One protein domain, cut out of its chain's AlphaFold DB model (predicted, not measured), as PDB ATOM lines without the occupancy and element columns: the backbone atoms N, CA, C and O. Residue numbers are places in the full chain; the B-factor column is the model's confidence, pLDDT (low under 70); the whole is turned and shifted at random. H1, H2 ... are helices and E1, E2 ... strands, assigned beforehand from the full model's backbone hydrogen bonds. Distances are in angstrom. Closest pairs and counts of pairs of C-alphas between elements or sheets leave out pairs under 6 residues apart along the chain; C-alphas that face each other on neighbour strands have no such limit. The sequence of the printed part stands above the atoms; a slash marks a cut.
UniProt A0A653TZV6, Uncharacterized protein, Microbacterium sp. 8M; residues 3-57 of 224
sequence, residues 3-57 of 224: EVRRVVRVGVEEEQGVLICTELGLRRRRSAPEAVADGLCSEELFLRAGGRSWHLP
ATOM      1  N   GLU A   3      74.316 -68.574  42.172       92.50
ATOM      2  CA  GLU A   3      74.641 -69.965  41.856       92.50
ATOM      3  C   GLU A   3      74.112 -70.297  40.457       92.50
ATOM      4  O   GLU A   3      72.932 -70.084  40.179       92.50
ATOM      5  N   VAL A   4      74.967 -70.823  39.577       88.06
ATOM      6  CA  VAL A   4      74.546 -71.360  38.275       88.06
ATOM      7  C   VAL A   4      74.314 -72.855  38.431       88.06
ATOM      8  O   VAL A   4      75.196 -73.577  38.894       88.06
ATOM      9  N   ARG A   5      73.131 -73.332  38.042       90.31
ATOM     10  CA  ARG A   5      72.771 -74.751  38.102       90.31
ATOM     11  C   ARG A   5      72.469 -75.290  36.726       90.31
ATOM     12  O   ARG A   5      71.753 -74.662  35.954       90.31
ATOM     13  N   ARG A   6      72.946 -76.504  36.462       88.69
ATOM     14  CA  ARG A   6      72.540 -77.266  35.285       88.69
ATOM     15  C   ARG A   6      71.256 -78.031  35.600       88.69
ATOM     16  O   ARG A   6      71.293 -78.989  36.375       88.69
ATOM     17  N   VAL A   7      70.149 -77.596  35.012       89.06
ATOM     18  CA  VAL A   7      68.813 -78.170  35.207       89.06
ATOM     19  C   VAL A   7      68.501 -79.094  34.031       89.06
ATOM     20  O   VAL A   7      68.566 -78.685  32.873       89.06
ATOM     21  N   VAL A   8      68.217 -80.365  34.325       89.19
ATOM     22  CA  VAL A   8      67.773 -81.338  33.314       89.19
ATOM     23  C   VAL A   8      66.307 -81.075  33.004       89.19
ATOM     24  O   VAL A   8      65.507 -80.788  33.896       89.19
ATOM     25  N   ARG A   9      65.961 -81.124  31.723       82.31
ATOM     26  CA  ARG A   9      64.635 -80.740  31.266       82.31
ATOM     27  C   ARG A   9      63.614 -81.864  31.441       82.31
ATOM     28  O   ARG A   9      63.922 -83.038  31.305       82.31
ATOM     29  N   VAL A  10      62.360 -81.480  31.685       81.62
ATOM     30  CA  VAL A  10      61.215 -82.406  31.672       81.62
ATOM     31  C   VAL A  10      61.138 -83.107  30.311       81.62
ATOM     32  O   VAL A  10      61.178 -82.432  29.283       81.62
ATOM     33  N   GLY A  11      61.028 -84.439  30.313       81.88
ATOM     34  CA  GLY A  11      61.071 -85.273  29.102       81.88
ATOM     35  C   GLY A  11      62.486 -85.639  28.628       81.88
ATOM     36  O   GLY A  11      62.634 -86.204  27.547       81.88
ATOM     37  N   VAL A  12      63.517 -85.303  29.409       87.19
ATOM     38  CA  VAL A  12      64.899 -85.753  29.212       87.19
ATOM     39  C   VAL A  12      65.273 -86.664  30.375       87.19
ATOM     40  O   VAL A  12      65.195 -86.263  31.536       87.19
ATOM     41  N   GLU A  13      65.676 -87.886  30.058       92.62
ATOM     42  CA  GLU A  13      66.134 -88.877  31.031       92.62
ATOM     43  C   GLU A  13      67.646 -88.737  31.240       92.62
ATOM     44  O   GLU A  13      68.380 -88.366  30.320       92.62
ATOM     45  N   GLU A  14      68.118 -89.001  32.460       94.31
ATOM     46  CA  GLU A  14      69.546 -89.028  32.782       94.31
ATOM     47  C   GLU A  14      69.961 -90.444  33.187       94.31
ATOM     48  O   GLU A  14      69.585 -90.936  34.248       94.31
ATOM     49  N   GLU A  15      70.792 -91.077  32.359       93.31
ATOM     50  CA  GLU A  15      71.345 -92.407  32.608       93.31
ATOM     51  C   GLU A  15      72.869 -92.332  32.639       93.31
ATOM     52  O   GLU A  15      73.503 -91.960  31.651       93.31
ATOM     53  N   GLN A  16      73.481 -92.673  33.778       93.69
ATOM     54  CA  GLN A  16      74.945 -92.710  33.931       93.69
ATOM     55  C   GLN A  16      75.647 -91.407  33.477       93.69
ATOM     56  O   GLN A  16      76.728 -91.428  32.888       93.69
ATOM     57  N   GLY A  17      75.020 -90.250  33.725       91.38
ATOM     58  CA  GLY A  17      75.537 -88.936  33.318       91.38
ATOM     59  C   GLY A  17      75.350 -88.605  31.831       91.38
ATOM     60  O   GLY A  17      75.958 -87.655  31.329       91.38
ATOM     61  N   VAL A  18      74.521 -89.361  31.110       93.88
ATOM     62  CA  VAL A  18      74.115 -89.104  29.726       93.88
ATOM     63  C   VAL A  18      72.659 -88.648  29.705       93.88
ATOM     64  O   VAL A  18      71.800 -89.297  30.284       93.88
ATOM     65  N   LEU A  19      72.395 -87.532  29.026       92.94
ATOM     66  CA  LEU A  19      71.060 -86.991  28.805       92.94
ATOM     67  C   LEU A  19      70.473 -87.565  27.515       92.94
ATOM     68  O   LEU A  19      71.125 -87.511  26.465       92.94
ATOM     69  N   ILE A  20      69.254 -88.091  27.605       92.62
ATOM     70  CA  ILE A  20      68.550 -88.768  26.515       92.62
ATOM     71  C   ILE A  20      67.183 -88.106  26.324       92.62
ATOM     72  O   ILE A  20      66.387 -88.031  27.255       92.62
ATOM     73  N   CYS A  21      66.906 -87.618  25.114       90.94
ATOM     74  CA  CYS A  21      65.579 -87.158  24.714       90.94
ATOM     75  C   CYS A  21      65.081 -88.025  23.562       90.94
ATOM     76  O   CYS A  21      65.393 -87.770  22.396       90.94
ATOM     77  N   THR A  22      64.310 -89.055  23.906       89.56
ATOM     78  CA  THR A  22      63.806 -90.058  22.959       89.56
ATOM     79  C   THR A  22      62.943 -89.432  21.869       89.56
ATOM     80  O   THR A  22      63.091 -89.782  20.703       89.56
ATOM     81  N   GLU A  23      62.116 -88.439  22.214       86.94
ATOM     82  CA  GLU A  23      61.259 -87.739  21.247       86.94
ATOM     83  C   GLU A  23      62.045 -87.017  20.143       86.94
ATOM     84  O   GLU A  23      61.525 -86.831  19.049       86.94
ATOM     85  N   LEU A  24      63.286 -86.602  20.417       87.25
ATOM     86  CA  LEU A  24      64.139 -85.894  19.457       87.25
ATOM     87  C   LEU A  24      65.279 -86.765  18.916       87.25
ATOM     88  O   LEU A  24      66.083 -86.283  18.123       87.25
ATOM     89  N   GLY A  25      65.392 -88.019  19.366       89.81
ATOM     90  CA  GLY A  25      66.520 -88.890  19.031       89.81
ATOM     91  C   GLY A  25      67.877 -88.352  19.509       89.81
ATOM     92  O   GLY A  25      68.910 -88.669  18.923       89.81
ATOM     93  N   LEU A  26      67.898 -87.514  20.551       91.06
ATOM     94  CA  LEU A  26      69.112 -86.840  21.014       91.06
ATOM     95  C   LEU A  26      69.730 -87.552  22.214       91.06
ATOM     96  O   LEU A  26      69.049 -87.870  23.189       91.06
ATOM     97  N   ARG A  27      71.052 -87.729  22.162       93.94
ATOM     98  CA  ARG A  27      71.857 -88.288  23.252       93.94
ATOM     99  C   ARG A  27      73.158 -87.506  23.403       93.94
ATOM    100  O   ARG A  27      73.947 -87.428  22.459       93.94
ATOM    101  N   ARG A  28      73.390 -86.923  24.584       95.00
ATOM    102  CA  ARG A  28      74.596 -86.129  24.896       95.00
ATOM    103  C   ARG A  28      75.067 -86.390  26.317       95.00
ATOM    104  O   ARG A  28      74.257 -86.585  27.214       95.00
ATOM    105  N   ARG A  29      76.378 -86.339  26.563       93.12
ATOM    106  CA  ARG A  29      76.893 -86.351  27.943       93.12
ATOM    107  C   ARG A  29      76.440 -85.088  28.670       93.12
ATOM    108  O   ARG A  29      76.498 -84.001  28.102       93.12
ATOM    109  N   ARG A  30      76.059 -85.209  29.942       90.31
ATOM    110  CA  ARG A  30      75.593 -84.077  30.751       90.31
ATOM    111  C   ARG A  30      76.638 -82.983  30.894       90.31
ATOM    112  O   ARG A  30      76.236 -81.844  31.060       90.31
ATOM    113  N   SER A  31      77.932 -83.287  30.845       90.00
ATOM    114  CA  SER A  31      79.012 -82.291  30.910       90.00
ATOM    115  C   SER A  31      79.287 -81.590  29.576       90.00
ATOM    116  O   SER A  31      79.985 -80.581  29.557       90.00
ATOM    117  N   ALA A  32      78.747 -82.101  28.470       90.44
ATOM    118  CA  ALA A  32      79.035 -81.595  27.139       90.44
ATOM    119  C   ALA A  32      78.357 -80.222  26.920       90.44
ATOM    120  O   ALA A  32      77.212 -80.030  27.358       90.44
ATOM    121  N   PRO A  33      79.023 -79.244  26.278       86.44
ATOM    122  CA  PRO A  33      78.403 -77.966  25.926       86.44
ATOM    123  C   PRO A  33      77.237 -78.146  24.941       86.44
ATOM    124  O   PRO A  33      76.255 -77.402  24.997       86.44
ATOM    125  N   GLU A  34      77.284 -79.184  24.105       89.69
ATOM    126  CA  GLU A  34      76.232 -79.542  23.154       89.69
ATOM    127  C   GLU A  34      74.927 -79.916  23.861       89.69
ATOM    128  O   GLU A  34      73.861 -79.699  23.308       89.69
ATOM    129  N   ALA A  35      74.961 -80.404  25.106       88.00
ATOM    130  CA  ALA A  35      73.737 -80.709  25.850       88.00
ATOM    131  C   ALA A  35      72.889 -79.453  26.130       88.00
ATOM    132  O   ALA A  35      71.659 -79.498  26.070       88.00
ATOM    133  N   VAL A  36      73.552 -78.323  26.394       86.62
ATOM    134  CA  VAL A  36      72.902 -77.011  26.526       86.62
ATOM    135  C   VAL A  36      72.526 -76.481  25.146       86.62
ATOM    136  O   VAL A  36      71.458 -75.892  24.962       86.62
ATOM    137  N   ALA A  37      73.389 -76.716  24.151       85.12
ATOM    138  CA  ALA A  37      73.120 -76.299  22.785       85.12
ATOM    139  C   ALA A  37      71.880 -76.997  22.187       85.12
ATOM    140  O   ALA A  37      71.080 -76.381  21.495       85.12
ATOM    141  N   ASP A  38      71.658 -78.251  22.532       87.88
ATOM    142  CA  ASP A  38      70.527 -79.040  22.056       87.88
ATOM    143  C   ASP A  38      69.299 -78.883  22.984       87.88
ATOM    144  O   ASP A  38      68.259 -79.513  22.802       87.88
ATOM    145  N   GLY A  39      69.398 -78.034  24.016       86.69
ATOM    146  CA  GLY A  39      68.315 -77.761  24.957       86.69
ATOM    147  C   GLY A  39      67.902 -78.969  25.804       86.69
ATOM    148  O   GLY A  39      66.783 -78.981  26.331       86.69
ATOM    149  N   LEU A  40      68.779 -79.970  25.946       89.06
ATOM    150  CA  LEU A  40      68.591 -81.132  26.826       89.06
ATOM    151  C   LEU A  40      68.728 -80.743  28.302       89.06
ATOM    152  O   LEU A  40      68.083 -81.318  29.179       89.06
ATOM    153  N   CYS A  41      69.541 -79.725  28.568       90.19
ATOM    154  CA  CYS A  41      69.621 -79.058  29.853       90.19
ATOM    155  C   CYS A  41      69.713 -77.540  29.679       90.19
ATOM    156  O   CYS A  41      70.026 -77.029  28.603       90.19
ATOM    157  N   SER A  42      69.419 -76.827  30.756       88.94
ATOM    158  CA  SER A  42      69.582 -75.383  30.876       88.94
ATOM    159  C   SER A  42      70.631 -75.066  31.931       88.94
ATOM    160  O   SER A  42      70.811 -75.804  32.901       88.94
ATOM    161  N   GLU A  43      71.338 -73.961  31.741       89.69
ATOM    162  CA  GLU A  43      72.143 -73.347  32.790       89.69
ATOM    163  C   GLU A  43      71.305 -72.215  33.361       89.69
ATOM    164  O   GLU A  43      71.064 -71.226  32.684       89.69
ATOM    165  N   GLU A  44      70.800 -72.370  34.577       90.12
ATOM    166  CA  GLU A  44      69.870 -71.425  35.195       90.12
ATOM    167  C   GLU A  44      70.535 -70.735  36.385       90.12
ATOM    168  O   GLU A  44      71.257 -71.364  37.166       90.12
ATOM    169  N   LEU A  45      70.315 -69.425  36.510       89.31
ATOM    170  CA  LEU A  45      70.885 -68.616  37.583       89.31
ATOM    171  C   LEU A  45      69.911 -68.534  38.758       89.31
ATOM    172  O   LEU A  45      68.754 -68.139  38.606       89.31
ATOM    173  N   PHE A  46      70.408 -68.848  39.948       90.31
ATOM    174  CA  PHE A  46      69.661 -68.759  41.192       90.31
ATOM    175  C   PHE A  46      70.318 -67.757  42.140       90.31
ATOM    176  O   PHE A  46      71.528 -67.795  42.373       90.31
ATOM    177  N   LEU A  47      69.511 -66.873  42.727       91.44
ATOM    178  CA  LEU A  47      69.924 -65.994  43.814       91.44
ATOM    179  C   LEU A  47      69.490 -66.602  45.147       91.44
ATOM    180  O   LEU A  47      68.299 -66.695  45.444       91.44
ATOM    181  N   ARG A  48      70.462 -66.980  45.976       91.62
ATOM    182  CA  ARG A  48      70.232 -67.428  47.353       91.62
ATOM    183  C   ARG A  48      70.442 -66.280  48.335       91.62
ATOM    184  O   ARG A  48      71.550 -65.738  48.422       91.62
ATOM    185  N   ALA A  49      69.394 -65.939  49.081       93.06
ATOM    186  CA  ALA A  49      69.407 -64.920  50.129       93.06
ATOM    187  C   ALA A  49      68.415 -65.292  51.246       93.06
ATOM    188  O   ALA A  49      67.269 -65.638  50.965       93.06
ATOM    189  N   GLY A  50      68.858 -65.250  52.509       89.00
ATOM    190  CA  GLY A  50      67.998 -65.503  53.676       89.00
ATOM    191  C   GLY A  50      67.322 -66.882  53.689       89.00
ATOM    192  O   GLY A  50      66.141 -66.981  54.000       89.00
ATOM    193  N   GLY A  51      68.024 -67.938  53.257       91.56
ATOM    194  CA  GLY A  51      67.476 -69.302  53.163       91.56
ATOM    195  C   GLY A  51      66.505 -69.536  51.996       91.56
ATOM    196  O   GLY A  51      66.097 -70.671  51.762       91.56
ATOM    197  N   ARG A  52      66.160 -68.496  51.224       91.81
ATOM    198  CA  ARG A  52      65.318 -68.597  50.024       91.81
ATOM    199  C   ARG A  52      66.173 -68.619  48.761       91.81
ATOM    200  O   ARG A  52      67.239 -68.004  48.710       91.81
ATOM    201  N   SER A  53      65.692 -69.325  47.741       91.38
ATOM    202  CA  SER A  53      66.319 -69.416  46.421       91.38
ATOM    203  C   SER A  53      65.366 -68.851  45.377       91.38
ATOM    204  O   SER A  53      64.252 -69.347  45.232       91.38
ATOM    205  N   TRP A  54      65.809 -67.831  44.651       90.62
ATOM    206  CA  TRP A  54      65.036 -67.153  43.615       90.62
ATOM    207  C   TRP A  54      65.596 -67.505  42.244       90.62
ATOM    208  O   TRP A  54      66.803 -67.400  42.032       90.62
ATOM    209  N   HIS A  55      64.734 -67.921  41.321       88.00
ATOM    210  CA  HIS A  55      65.119 -68.165  39.934       88.00
ATOM    211  C   HIS A  55      65.194 -66.825  39.196       88.00
ATOM    212  O   HIS A  55      64.207 -66.089  39.152       88.00
ATOM    213  N   LEU A  56      66.363 -66.498  38.648       85.81
ATOM    214  CA  LEU A  56      66.550 -65.291  37.854       85.81
ATOM    215  C   LEU A  56      66.212 -65.552  36.376       85.81
ATOM    216  O   LEU A  56      66.425 -66.661  35.886       85.81
ATOM    217  N   PRO A  57      65.693 -64.552  35.644       82.06
ATOM    218  CA  PRO A  57      65.442 -64.684  34.212       82.06
ATOM    219  C   PRO A  57      66.720 -65.024  33.420       82.06
ATOM    220  O   PRO A  57      67.819 -64.651  33.841       82.06
TER     221      PRO A  57
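What this domain is: This is residues 3 to 57 of the 224 residues of an uncharacterized protein of Microbacterium sp. 8M (UniProt A0A653TZV6). A long two-stranded ribbon, E5 with E1 beside its first part, extends at one end into the hairpin E5 and E6 and at the other reaches a small three-stranded sheet, E2 E3 E4, with the short helix H1 at the junction. The 55 printed residues include six named strands and one named helix, in the order E1 E2 E3 E4 H1 E5 E6; the class is mostly strand. Both sheets, E1 - E5 - E6 and E2 - E3 - E4, are antiparallel. The whole is loose, with a radius of gyration of the C-alphas of 12.8 A, and elongated, spanning 41 by 21 by 19 A.

Where its parts are: E5, residues 41 to 49, measures 24.7 A and ends at C-alpha 49 (69.407, -64.920, 50.129). E1, residues 3 to 8, measures 15.8 A from C-alpha 3 (74.641, -69.965, 41.856). E6 is residues 52 to 55, 10.1 A. E2 is residues 13 to 15, E3 18 to 21, E4 26 to 29 and H1 33 to 37.

How they stand to each other: E5 pairs with E1 over residues 41 to 46, N 5 and O 44 being 2.9 A apart, and with E6 over 46 to 49, N 47 and O 54 being 2.8 A apart. This sheet is only just strongly twisted, its C-alphas lying up to 4.1 A off the plane. H1 is on it at a height of 6.5 A, only just over E5 with 3 C-alphas; the closest C-alphas are Val 36 and Ser 42, 5.7 A. H1 only grazes the other sheet with residues 34 to 36. That sheet is a meander, each strand the antiparallel neighbour of the one before: N 13 and O 20 are 2.9 A apart, N 19 and O 28 2.8 A. In H1 every O i to N i+4 pair is within hydrogen-bond range. E4 and E6 are apart.

The domain as a whole: The C-alphas farthest apart, Gly 25 and Gly 50, are 41.8 A apart. The printed part has no cut, the six links are tight, and no printed residue is under 70 in pLDDT.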